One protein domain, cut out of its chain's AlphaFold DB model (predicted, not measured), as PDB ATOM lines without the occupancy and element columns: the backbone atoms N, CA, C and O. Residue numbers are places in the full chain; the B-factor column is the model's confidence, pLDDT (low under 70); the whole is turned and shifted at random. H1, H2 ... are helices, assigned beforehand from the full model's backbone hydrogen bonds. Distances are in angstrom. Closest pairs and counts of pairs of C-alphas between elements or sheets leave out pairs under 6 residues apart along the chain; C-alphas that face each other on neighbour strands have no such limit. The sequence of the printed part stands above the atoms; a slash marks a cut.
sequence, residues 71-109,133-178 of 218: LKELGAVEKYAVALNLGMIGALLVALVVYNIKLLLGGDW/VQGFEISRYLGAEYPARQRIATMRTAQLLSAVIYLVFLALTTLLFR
ATOM      1  N   LEU A  71     132.205 219.201 282.405       66.44
ATOM      2  CA  LEU A  71     132.298 217.732 282.344       66.44
ATOM      3  C   LEU A  71     132.853 217.077 283.622       66.44
ATOM      4  O   LEU A  71     132.648 215.888 283.853       66.44
ATOM      5  N   LYS A  72     133.553 217.843 284.467       72.75
ATOM      6  CA  LYS A  72     134.303 217.299 285.609       72.75
ATOM      7  C   LYS A  72     133.399 216.850 286.762       72.75
ATOM      8  O   LYS A  72     133.618 215.780 287.322       72.75
ATOM      9  N   GLU A  73     132.372 217.636 287.078       73.25
ATOM     10  CA  GLU A  73     131.385 217.300 288.118       73.25
ATOM     11  C   GLU A  73     130.468 216.148 287.676       73.25
ATOM     12  O   GLU A  73     130.101 215.289 288.478       73.25
ATOM     13  N   LEU A  74     130.154 216.072 286.377       75.75
ATOM     14  CA  LEU A  74     129.360 214.981 285.805       75.75
ATOM     15  C   LEU A  74     130.081 213.630 285.898       75.75
ATOM     16  O   LEU A  74     129.454 212.626 286.231       75.75
ATOM     17  N   GLY A  75     131.399 213.613 285.683       75.88
ATOM     18  CA  GLY A  75     132.191 212.383 285.743       75.88
ATOM     19  C   GLY A  75     132.184 211.708 287.122       75.88
ATOM     20  O   GLY A  75     132.211 210.479 287.210       75.88
ATOM     21  N   ALA A  76     132.099 212.480 288.213       83.12
ATOM     22  CA  ALA A  76     131.980 211.911 289.555       83.12
ATOM     23  C   ALA A  76     130.640 211.183 289.728       83.12
ATOM     24  O   ALA A  76     130.619 210.022 290.141       83.12
ATOM     25  N   VAL A  77     129.537 211.837 289.352       86.31
ATOM     26  CA  VAL A  77     128.184 211.259 289.403       86.31
ATOM     27  C   VAL A  77     128.090 210.011 288.525       86.31
ATOM     28  O   VAL A  77     127.545 208.997 288.961       86.31
ATOM     29  N   GLU A  78     128.686 210.042 287.332       85.44
ATOM     30  CA  GLU A  78     128.742 208.897 286.422       85.44
ATOM     31  C   GLU A  78     129.447 207.697 287.065       85.44
ATOM     32  O   GLU A  78     128.911 206.589 287.063       85.44
ATOM     33  N   LYS A  79     130.609 207.906 287.695       89.19
ATOM     34  CA  LYS A  79     131.348 206.825 288.364       89.19
ATOM     35  C   LYS A  79     130.524 206.166 289.475       89.19
ATOM     36  O   LYS A  79     130.539 204.940 289.592       89.19
ATOM     37  N   TYR A  80     129.801 206.956 290.274       92.19
ATOM     38  CA  TYR A  80     128.903 206.426 291.305       92.19
ATOM     39  C   TYR A  80     127.723 205.660 290.700       92.19
ATOM     40  O   TYR A  80     127.428 204.554 291.154       92.19
ATOM     41  N   ALA A  81     127.084 206.202 289.661       91.12
ATOM     42  CA  ALA A  81     125.968 205.551 288.979       91.12
ATOM     43  C   ALA A  81     126.382 204.201 288.369       91.12
ATOM     44  O   ALA A  81     125.692 203.198 288.548       91.12
ATOM     45  N   VAL A  82     127.547 204.141 287.717       91.31
ATOM     46  CA  VAL A  82     128.095 202.898 287.152       91.31
ATOM     47  C   VAL A  82     128.396 201.874 288.249       91.31
ATOM     48  O   VAL A  82     128.041 200.706 288.102       91.31
ATOM     49  N   ALA A  83     129.009 202.294 289.360       94.06
ATOM     50  CA  ALA A  83     129.293 201.401 290.482       94.06
ATOM     51  C   ALA A  83     128.007 200.837 291.112       94.06
ATOM     52  O   ALA A  83     127.942 199.644 291.409       94.06
ATOM     53  N   LEU A  84     126.972 201.669 291.267       95.44
ATOM     54  CA  LEU A  84     125.664 201.252 291.772       95.44
ATOM     55  C   LEU A  84     124.989 200.256 290.826       95.44
ATOM     56  O   LEU A  84     124.526 199.209 291.280       95.44
ATOM     57  N   ASN A  85     124.983 200.534 289.520       93.19
ATOM     58  CA  ASN A  85     124.415 199.634 288.517       93.19
ATOM     59  C   ASN A  85     125.119 198.275 288.529       93.19
ATOM     60  O   ASN A  85     124.462 197.234 288.534       93.19
ATOM     61  N   LEU A  86     126.452 198.267 288.598       94.06
ATOM     62  CA  LEU A  86     127.213 197.024 288.658       94.06
ATOM     63  C   LEU A  86     126.972 196.266 289.973       94.06
ATOM     64  O   LEU A  86     126.869 195.041 289.959       94.06
ATOM     65  N   GLY A  87     126.808 196.980 291.090       96.69
ATOM     66  CA  GLY A  87     126.406 196.399 292.372       96.69
ATOM     67  C   GLY A  87     125.020 195.749 292.321       96.69
ATOM     68  O   GLY A  87     124.856 194.624 292.789       96.69
ATOM     69  N   MET A  88     124.041 196.410 291.696       95.81
ATOM     70  CA  MET A  88     122.688 195.877 291.506       95.81
ATOM     71  C   MET A  88     122.692 194.618 290.632       95.81
ATOM     72  O   MET A  88     122.082 193.613 290.999       95.81
ATOM     73  N   ILE A  89     123.435 194.638 289.520       94.88
ATOM     74  CA  ILE A  89     123.630 193.462 288.661       94.88
ATOM     75  C   ILE A  89     124.295 192.331 289.454       94.88
ATOM     76  O   ILE A  89     123.837 191.193 289.401       94.88
ATOM     77  N   GLY A  90     125.341 192.631 290.229       95.69
ATOM     78  CA  GLY A  90     126.024 191.649 291.071       95.69
ATOM     79  C   GLY A  90     125.091 191.000 292.097       95.69
ATOM     80  O   GLY A  90     125.053 189.775 292.201       95.69
ATOM     81  N   ALA A  91     124.289 191.800 292.802       96.69
ATOM     82  CA  ALA A  91     123.300 191.303 293.758       96.69
ATOM     83  C   ALA A  91     122.251 190.403 293.085       96.69
ATOM     84  O   ALA A  91     121.940 189.324 293.595       96.69
ATOM     85  N   LEU A  92     121.756 190.808 291.911       95.56
ATOM     86  CA  LEU A  92     120.815 190.021 291.117       95.56
ATOM     87  C   LEU A  92     121.421 188.682 290.673       95.56
ATOM     88  O   LEU A  92     120.776 187.643 290.810       95.56
ATOM     89  N   LEU A  93     122.666 188.680 290.188       95.38
ATOM     90  CA  LEU A  93     123.367 187.458 289.788       95.38
ATOM     91  C   LEU A  93     123.562 186.502 290.966       95.38
ATOM     92  O   LEU A  93     123.303 185.310 290.826       95.38
ATOM     93  N   VAL A  94     123.958 187.005 292.138       95.94
ATOM     94  CA  VAL A  94     124.097 186.178 293.348       95.94
ATOM     95  C   VAL A  94     122.753 185.566 293.746       95.94
ATOM     96  O   VAL A  94     122.684 184.362 294.003       95.94
ATOM     97  N   ALA A  95     121.674 186.352 293.742       94.69
ATOM     98  CA  ALA A  95     120.333 185.851 294.035       94.69
ATOM     99  C   ALA A  95     119.906 184.743 293.054       94.69
ATOM    100  O   ALA A  95     119.400 183.699 293.474       94.69
ATOM    101  N   LEU A  96     120.174 184.931 291.759       91.88
ATOM    102  CA  LEU A  96     119.904 183.941 290.719       91.88
ATOM    103  C   LEU A  96     120.741 182.666 290.888       91.88
ATOM    104  O   LEU A  96     120.213 181.569 290.707       91.88
ATOM    105  N   VAL A  97     122.018 182.772 291.262       92.88
ATOM    106  CA  VAL A  97     122.871 181.605 291.548       92.88
ATOM    107  C   VAL A  97     122.313 180.811 292.728       92.88
ATOM    108  O   VAL A  97     122.141 179.599 292.620       92.88
ATOM    109  N   VAL A  98     121.961 181.481 293.831       92.62
ATOM    110  CA  VAL A  98     121.375 180.822 295.011       92.62
ATOM    111  C   VAL A  98     120.059 180.126 294.656       92.62
ATOM    112  O   VAL A  98     119.830 178.995 295.087       92.62
ATOM    113  N   TYR A  99     119.206 180.769 293.853       89.19
ATOM    114  CA  TYR A  99     117.972 180.162 293.354       89.19
ATOM    115  C   TYR A  99     118.252 178.889 292.541       89.19
ATOM    116  O   TYR A  99     117.669 177.841 292.812       89.19
ATOM    117  N   ASN A 100     119.198 178.952 291.601       88.00
ATOM    118  CA  ASN A 100     119.566 177.820 290.751       88.00
ATOM    119  C   ASN A 100     120.187 176.653 291.536       88.00
ATOM    120  O   ASN A 100     119.888 175.499 291.238       88.00
ATOM    121  N   ILE A 101     120.992 176.924 292.571       88.62
ATOM    122  CA  ILE A 101     121.552 175.883 293.447       88.62
ATOM    123  C   ILE A 101     120.435 175.152 294.200       88.62
ATOM    124  O   ILE A 101     120.418 173.922 294.228       88.62
ATOM    125  N   LYS A 102     119.474 175.886 294.776       86.81
ATOM    126  CA  LYS A 102     118.316 175.278 295.458       86.81
ATOM    127  C   LYS A 102     117.504 174.399 294.507       86.81
ATOM    128  O   LYS A 102     117.067 173.319 294.887       86.81
ATOM    129  N   LEU A 103     117.342 174.855 293.271       83.94
ATOM    130  CA  LEU A 103     116.620 174.145 292.224       83.94
ATOM    131  C   LEU A 103     117.320 172.852 291.792       83.94
ATOM    132  O   LEU A 103     116.664 171.844 291.554       83.94
ATOM    133  N   LEU A 104     118.653 172.886 291.719       84.25
ATOM    134  CA  LEU A 104     119.478 171.726 291.401       84.25
ATOM    135  C   LEU A 104     119.422 170.675 292.516       84.25
ATOM    136  O   LEU A 104     119.255 169.494 292.230       84.25
ATOM    137  N   LEU A 105     119.497 171.104 293.781       85.56
ATOM    138  CA  LEU A 105     119.345 170.219 294.942       85.56
ATOM    139  C   LEU A 105     117.934 169.619 295.046       85.56
ATOM    140  O   LEU A 105     117.780 168.512 295.550       85.56
ATOM    141  N   GLY A 106     116.917 170.333 294.555       80.00
ATOM    142  CA  GLY A 106     115.534 169.857 294.477       80.00
ATOM    143  C   GLY A 106     115.256 168.856 293.348       80.00
ATOM    144  O   GLY A 106     114.152 168.333 293.284       80.00
ATOM    145  N   GLY A 107     116.219 168.579 292.460       75.69
ATOM    146  CA  GLY A 107     116.076 167.597 291.373       75.69
ATOM    147  C   GLY A 107     115.268 168.067 290.156       75.69
ATOM    148  O   GLY A 107     115.252 167.387 289.136       75.69
ATOM    149  N   ASP A 108     114.670 169.256 290.204       68.38
ATOM    150  CA  ASP A 108     113.820 169.783 289.133       68.38
ATOM    151  C   ASP A 108     114.610 170.493 288.022       68.38
ATOM    152  O   ASP A 108     114.038 171.274 287.270       68.38
ATOM    153  N   TRP A 109     115.931 170.338 287.911       72.12
ATOM    154  CA  TRP A 109     116.741 171.101 286.951       72.12
ATOM    155  C   TRP A 109     116.462 170.670 285.497       72.12
ATOM    156  O   TRP A 109     116.782 169.559 285.089       72.12
ATOM    157  N   VAL A 133     123.891 197.309 273.235       78.56
ATOM    158  CA  VAL A 133     125.326 196.978 273.139       78.56
ATOM    159  C   VAL A 133     126.161 198.075 272.466       78.56
ATOM    160  O   VAL A 133     127.395 198.013 272.455       78.56
ATOM    161  N   GLN A 134     125.512 199.103 271.918       74.38
ATOM    162  CA  GLN A 134     126.162 200.228 271.253       74.38
ATOM    163  C   GLN A 134     126.688 201.243 272.277       74.38
ATOM    164  O   GLN A 134     126.008 202.173 272.686       74.38
ATOM    165  N   GLY A 135     127.939 201.064 272.691       74.94
ATOM    166  CA  GLY A 135     128.650 202.031 273.545       74.94
ATOM    167  C   GLY A 135     130.172 201.964 273.416       74.94
ATOM    168  O   GLY A 135     130.903 202.745 274.022       74.94
ATOM    169  N   PHE A 136     130.671 201.044 272.588       73.06
ATOM    170  CA  PHE A 136     132.099 200.782 272.426       73.06
ATOM    171  C   PHE A 136     132.853 201.971 271.809       73.06
ATOM    172  O   PHE A 136     134.050 202.161 272.049       73.06
ATOM    173  N   GLU A 137     132.142 202.811 271.054       70.88
ATOM    174  CA  GLU A 137     132.698 203.979 270.378       70.88
ATOM    175  C   GLU A 137     133.056 205.121 271.331       70.88
ATOM    176  O   GLU A 137     133.875 205.959 270.965       70.88
ATOM    177  N   ILE A 138     132.516 205.159 272.555       71.56
ATOM    178  CA  ILE A 138     132.729 206.282 273.485       71.56
ATOM    179  C   ILE A 138     134.210 206.432 273.857       71.56
ATOM    180  O   ILE A 138     134.757 207.536 273.840       71.56
ATOM    181  N   SER A 139     134.916 205.309 274.031       69.44
ATOM    182  CA  SER A 139     136.373 205.291 274.237       69.44
ATOM    183  C   SER A 139     137.158 205.962 273.102       69.44
ATOM    184  O   SER A 139     138.292 206.412 273.294       69.44
ATOM    185  N   ARG A 140     136.574 206.056 271.897       69.56
ATOM    186  CA  ARG A 140     137.207 206.697 270.745       69.56
ATOM    187  C   ARG A 140     137.240 208.220 270.872       69.56
ATOM    188  O   ARG A 140     138.186 208.838 270.386       69.56
ATOM    189  N   TYR A 141     136.248 208.808 271.528       66.06
ATOM    190  CA  TYR A 141     136.117 210.258 271.657       66.06
ATOM    191  C   TYR A 141     137.003 210.844 272.769       66.06
ATOM    192  O   TYR A 141     137.279 212.036 272.763       66.06
ATOM    193  N   LEU A 142     137.578 209.996 273.630       69.88
ATOM    194  CA  LEU A 142     138.548 210.359 274.676       69.88
ATOM    195  C   LEU A 142     139.998 210.516 274.161       69.88
ATOM    196  O   LEU A 142     140.968 210.413 274.913       69.88
ATOM    197  N   GLY A 143     140.179 210.723 272.854       68.25
ATOM    198  CA  GLY A 143     141.500 210.734 272.219       68.25
ATOM    199  C   GLY A 143     142.411 211.899 272.606       68.25
ATOM    200  O   GLY A 143     143.620 211.771 272.437       68.25
ATOM    201  N   ALA A 144     141.852 212.989 273.129       69.19
ATOM    202  CA  ALA A 144     142.619 214.131 273.621       69.19
ATOM    203  C   ALA A 144     143.264 213.874 274.997       69.19
ATOM    204  O   ALA A 144     144.220 214.554 275.353       69.19
ATOM    205  N   GLU A 145     142.756 212.897 275.754       73.19
ATOM    206  CA  GLU A 145     143.108 212.691 277.165       73.19
ATOM    207  C   GLU A 145     143.878 211.382 277.399       73.19
ATOM    208  O   GLU A 145     144.702 211.303 278.308       73.19
ATOM    209  N   TYR A 146     143.685 210.370 276.539       75.81
ATOM    210  CA  TYR A 146     144.322 209.058 276.690       75.81
ATOM    211  C   TYR A 146     144.999 208.540 275.409       75.81
ATOM    212  O   TYR A 146     144.433 208.635 274.310       75.81
ATOM    213  N   PRO A 147     146.178 207.894 275.527       84.50
ATOM    214  CA  PRO A 147     146.883 207.313 274.391       84.50
ATOM    215  C   PRO A 147     146.100 206.149 273.765       84.50
ATOM    216  O   PRO A 147     145.382 205.402 274.435       84.50
ATOM    217  N   ALA A 148     146.293 205.938 272.459       82.12
ATOM    218  CA  ALA A 148     145.534 204.959 271.674       82.12
ATOM    219  C   ALA A 148     145.581 203.527 272.242       82.12
ATOM    220  O   ALA A 148     144.568 202.829 272.241       82.12
ATOM    221  N   ARG A 149     146.733 203.095 272.780       84.12
ATOM    222  CA  ARG A 149     146.869 201.763 273.399       84.12
ATOM    223  C   ARG A 149     145.937 201.579 274.597       84.12
ATOM    224  O   ARG A 149     145.334 200.517 274.725       84.12
ATOM    225  N   GLN A 150     145.795 202.604 275.437       82.44
ATOM    226  CA  GLN A 150     144.950 202.541 276.626       82.44
ATOM    227  C   GLN A 150     143.471 202.467 276.236       82.44
ATOM    228  O   GLN A 150     142.761 201.606 276.742       82.44
ATOM    229  N   ARG A 151     143.046 203.264 275.247       82.81
ATOM    230  CA  ARG A 151     141.668 203.271 274.721       82.81
ATOM    231  C   ARG A 151     141.240 201.917 274.142       82.81
ATOM    232  O   ARG A 151     140.141 201.446 274.425       82.81
ATOM    233  N   ILE A 152     142.112 201.267 273.366       84.88
ATOM    234  CA  ILE A 152     141.829 199.940 272.786       84.88
ATOM    235  C   ILE A 152     141.725 198.876 273.883       84.88
ATOM    236  O   ILE A 152     140.823 198.038 273.844       84.88
ATOM    237  N   ALA A 153     142.634 198.903 274.863       86.69
ATOM    238  CA  ALA A 153     142.610 197.955 275.971       86.69
ATOM    239  C   ALA A 153     141.319 198.091 276.791       86.69
ATOM    240  O   ALA A 153     140.614 197.103 276.979       86.69
ATOM    241  N   THR A 154     140.951 199.315 277.185       86.62
ATOM    242  CA  THR A 154     139.719 199.572 277.948       86.62
ATOM    243  C   THR A 154     138.469 199.157 277.180       86.62
ATOM    244  O   THR A 154     137.571 198.555 277.761       86.62
ATOM    245  N   MET A 155     138.426 199.415 275.871       86.12
ATOM    246  CA  MET A 155     137.308 199.028 275.010       86.12
ATOM    247  C   MET A 155     137.117 197.506 274.980       86.12
ATOM    248  O   MET A 155     136.009 197.019 275.194       86.12
ATOM    249  N   ARG A 156     138.201 196.743 274.781       88.25
ATOM    250  CA  ARG A 156     138.155 195.271 274.773       88.25
ATOM    251  C   ARG A 156     137.736 194.705 276.125       88.25
ATOM    252  O   ARG A 156     136.893 193.815 276.171       88.25
ATOM    253  N   THR A 157     138.299 195.226 277.216       88.88
ATOM    254  CA  THR A 157     137.956 194.774 278.569       88.88
ATOM    255  C   THR A 157     136.490 195.044 278.892       88.88
ATOM    256  O   THR A 157     135.816 194.146 279.386       88.88
ATOM    257  N   ALA A 158     135.970 196.232 278.567       88.00
ATOM    258  CA  ALA A 158     134.567 196.570 278.799       88.00
ATOM    259  C   ALA A 158     133.617 195.653 278.013       88.00
ATOM    260  O   ALA A 158     132.622 195.173 278.554       88.00
ATOM    261  N   GLN A 159     133.951 195.362 276.754       89.44
ATOM    262  CA  GLN A 159     133.131 194.514 275.895       89.44
ATOM    263  C   GLN A 159     133.129 193.054 276.363       89.44
ATOM    264  O   GLN A 159     132.069 192.436 276.422       89.44
ATOM    265  N   LEU A 160     134.291 192.522 276.759       90.81
ATOM    266  CA  LEU A 160     134.405 191.161 277.284       90.81
ATOM    267  C   LEU A 160     133.701 191.018 278.637       90.81
ATOM    268  O   LEU A 160     132.964 190.058 278.840       90.81
ATOM    269  N   LEU A 161     133.877 191.987 279.539       90.94
ATOM    270  CA  LEU A 161     133.206 191.989 280.838       90.94
ATOM    271  C   LEU A 161     131.681 192.031 280.677       90.94
ATOM    272  O   LEU A 161     130.983 191.218 281.278       90.94
ATOM    273  N   SER A 162     131.175 192.934 279.833       89.00
ATOM    274  CA  SER A 162     129.744 193.033 279.534       89.00
ATOM    275  C   SER A 162     129.209 191.732 278.932       89.00
ATOM    276  O   SER A 162     128.215 191.196 279.418       89.00
ATOM    277  N   ALA A 163     129.910 191.155 277.950       90.00
ATOM    278  CA  ALA A 163     129.513 189.890 277.334       90.00
ATOM    279  C   ALA A 163     129.421 188.746 278.356       90.00
ATOM    280  O   ALA A 163     128.439 188.009 278.360       90.00
ATOM    281  N   VAL A 164     130.406 188.621 279.251       93.88
ATOM    282  CA  VAL A 164     130.390 187.604 280.314       93.88
ATOM    283  C   VAL A 164     129.195 187.804 281.244       93.88
ATOM    284  O   VAL A 164     128.461 186.850 281.496       93.88
ATOM    285  N   ILE A 165     128.957 189.033 281.710       93.38
ATOM    286  CA  ILE A 165     127.815 189.355 282.578       93.38
ATOM    287  C   ILE A 165     126.494 189.002 281.886       93.38
ATOM    288  O   ILE A 165     125.656 188.333 282.487       93.38
ATOM    289  N   TYR A 166     126.323 189.392 280.619       90.81
ATOM    290  CA  TYR A 166     125.114 189.103 279.848       90.81
ATOM    291  C   TYR A 166     124.877 187.605 279.664       90.81
ATOM    292  O   TYR A 166     123.764 187.134 279.890       90.81
ATOM    293  N   LEU A 167     125.904 186.842 279.281       91.56
ATOM    294  CA  LEU A 167     125.773 185.399 279.072       91.56
ATOM    295  C   LEU A 167     125.440 184.667 280.374       91.56
ATOM    296  O   LEU A 167     124.558 183.810 280.383       91.56
ATOM    297  N   VAL A 168     126.097 185.034 281.479       92.88
ATOM    298  CA  VAL A 168     125.813 184.464 282.804       92.88
ATOM    299  C   VAL A 168     124.393 184.816 283.246       92.88
ATOM    300  O   VAL A 168     123.648 183.935 283.673       92.88
ATOM    301  N   PHE A 169     123.990 186.080 283.099       92.69
ATOM    302  CA  PHE A 169     122.641 186.530 283.427       92.69
ATOM    303  C   PHE A 169     121.575 185.764 282.637       92.69
ATOM    304  O   PHE A 169     120.630 185.246 283.234       92.69
ATOM    305  N   LEU A 170     121.734 185.643 281.315       89.38
ATOM    306  CA  LEU A 170     120.798 184.918 280.454       89.38
ATOM    307  C   LEU A 170     120.740 183.429 280.807       89.38
ATOM    308  O   LEU A 170     119.643 182.882 280.929       89.38
ATOM    309  N   ALA A 171     121.887 182.780 281.024       87.69
ATOM    310  CA  ALA A 171     121.943 181.367 281.396       87.69
ATOM    311  C   ALA A 171     121.207 181.093 282.718       87.69
ATOM    312  O   ALA A 171     120.388 180.177 282.796       87.69
ATOM    313  N   LEU A 172     121.445 181.919 283.741       88.25
ATOM    314  CA  LEU A 172     120.802 181.776 285.049       88.25
ATOM    315  C   LEU A 172     119.305 182.110 285.015       88.25
ATOM    316  O   LEU A 172     118.508 181.459 285.691       88.25
ATOM    317  N   THR A 173     118.920 183.116 284.230       87.56
ATOM    318  CA  THR A 173     117.534 183.598 284.134       87.56
ATOM    319  C   THR A 173     116.656 182.681 283.281       87.56
ATOM    320  O   THR A 173     115.467 182.535 283.554       87.56
ATOM    321  N   THR A 174     117.223 181.992 282.287       83.00
ATOM    322  CA  THR A 174     116.486 181.018 281.456       83.00
ATOM    323  C   THR A 174     115.843 179.917 282.309       83.00
ATOM    324  O   THR A 174     114.756 179.435 281.997       83.00
ATOM    325  N   LEU A 175     116.482 179.549 283.422       75.62
ATOM    326  CA  LEU A 175     115.972 178.553 284.368       75.62
ATOM    327  C   LEU A 175     114.917 179.117 285.332       75.62
ATOM    328  O   LEU A 175     114.121 178.351 285.872       75.62
ATOM    329  N   LEU A 176     114.872 180.440 285.518       77.69
ATOM    330  CA  LEU A 176     113.834 181.114 286.300       77.69
ATOM    331  C   LEU A 176     112.488 181.102 285.559       77.69
ATOM    332  O   LEU A 176     111.452 180.822 286.159       77.69
ATOM    333  N   PHE A 177     112.495 181.334 284.243       70.00
ATOM    334  CA  PHE A 177     111.291 181.366 283.401       70.00
ATOM    335  C   PHE A 177     110.799 179.977 282.975       70.00
ATOM    336  O   PHE A 177     110.421 179.741 281.824       70.00
ATOM    337  N   ARG A 178     110.750 179.028 283.913       63.28
ATOM    338  CA  ARG A 178     109.991 177.798 283.685       63.28
ATOM    339  C   ARG A 178     108.500 178.104 283.609       63.28
ATOM    340  O   ARG A 178     108.025 179.064 284.208       63.28
TER     341      ARG A 178
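Overview. This is residues 71 to 109 and 133 to 178 of the 218 residues of an uncharacterized protein of hydrothermal vent metagenome (UniProt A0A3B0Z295). Two long helices, H1 and H3, make a narrow, lopsided V: they run the same way, meet where H1 nears its last third and H3 its last residues, and spread apart toward their first residues. The short H2 packs on H3 near the open end, and residues 71 to 85 of H1 stick out free as one arm of the V. The printed part has 85 residues in two pieces, with three named helices in the order H1, H2, H3 and no named strand; the class is all helix. It is only just loose, close to extended, with a radius of gyration of the C-alphas of 17.5 A and spans of 56 by 25 by 17 A.

Along the chain. H1, residues 71 to 105, begins at C-alpha 71 (132.298, 217.732, 282.344) and is 50.8 A long from first to last C-alpha. After the cut, H2 is residues 138 to 141, 5.5 A long. H3, residues 148 to 174, is 38.9 A long and ends at C-alpha 174 (116.486, 181.018, 281.456).

Arrangement. H1 touches H3 with residues 93 to 100 alone, and H3 touches H1 with residues 168 to 173 alone; their closest C-alphas are those of Leu 96 and Leu 172, 6.1 A apart. They run the same way at a shallow tilt of 34 degrees, only just short of steep. H3 touches H2 with residues 151 to 155 alone; the closest C-alphas are those of Ser 139 and Arg 151, 5.7 A apart. H1 and H2 are apart. Each O i to N i+4 pair in H3 is within hydrogen-bond range, as are 29 of 31 in H1; H2 is too short for such a pair.

Size, cuts and confidence. The farthest C-alphas, of Gly 107 and Ala 144, are 56.4 A apart. Residues 110 to 132 are not printed, and C-alphas 109 and 133 are 30.6 A apart across this cut. The link H2 to H3 is short, with 6 residues. Mean pLDDT of the printed part is 84.2; residues 71, 108, 139 to 144 and 178 are under 70.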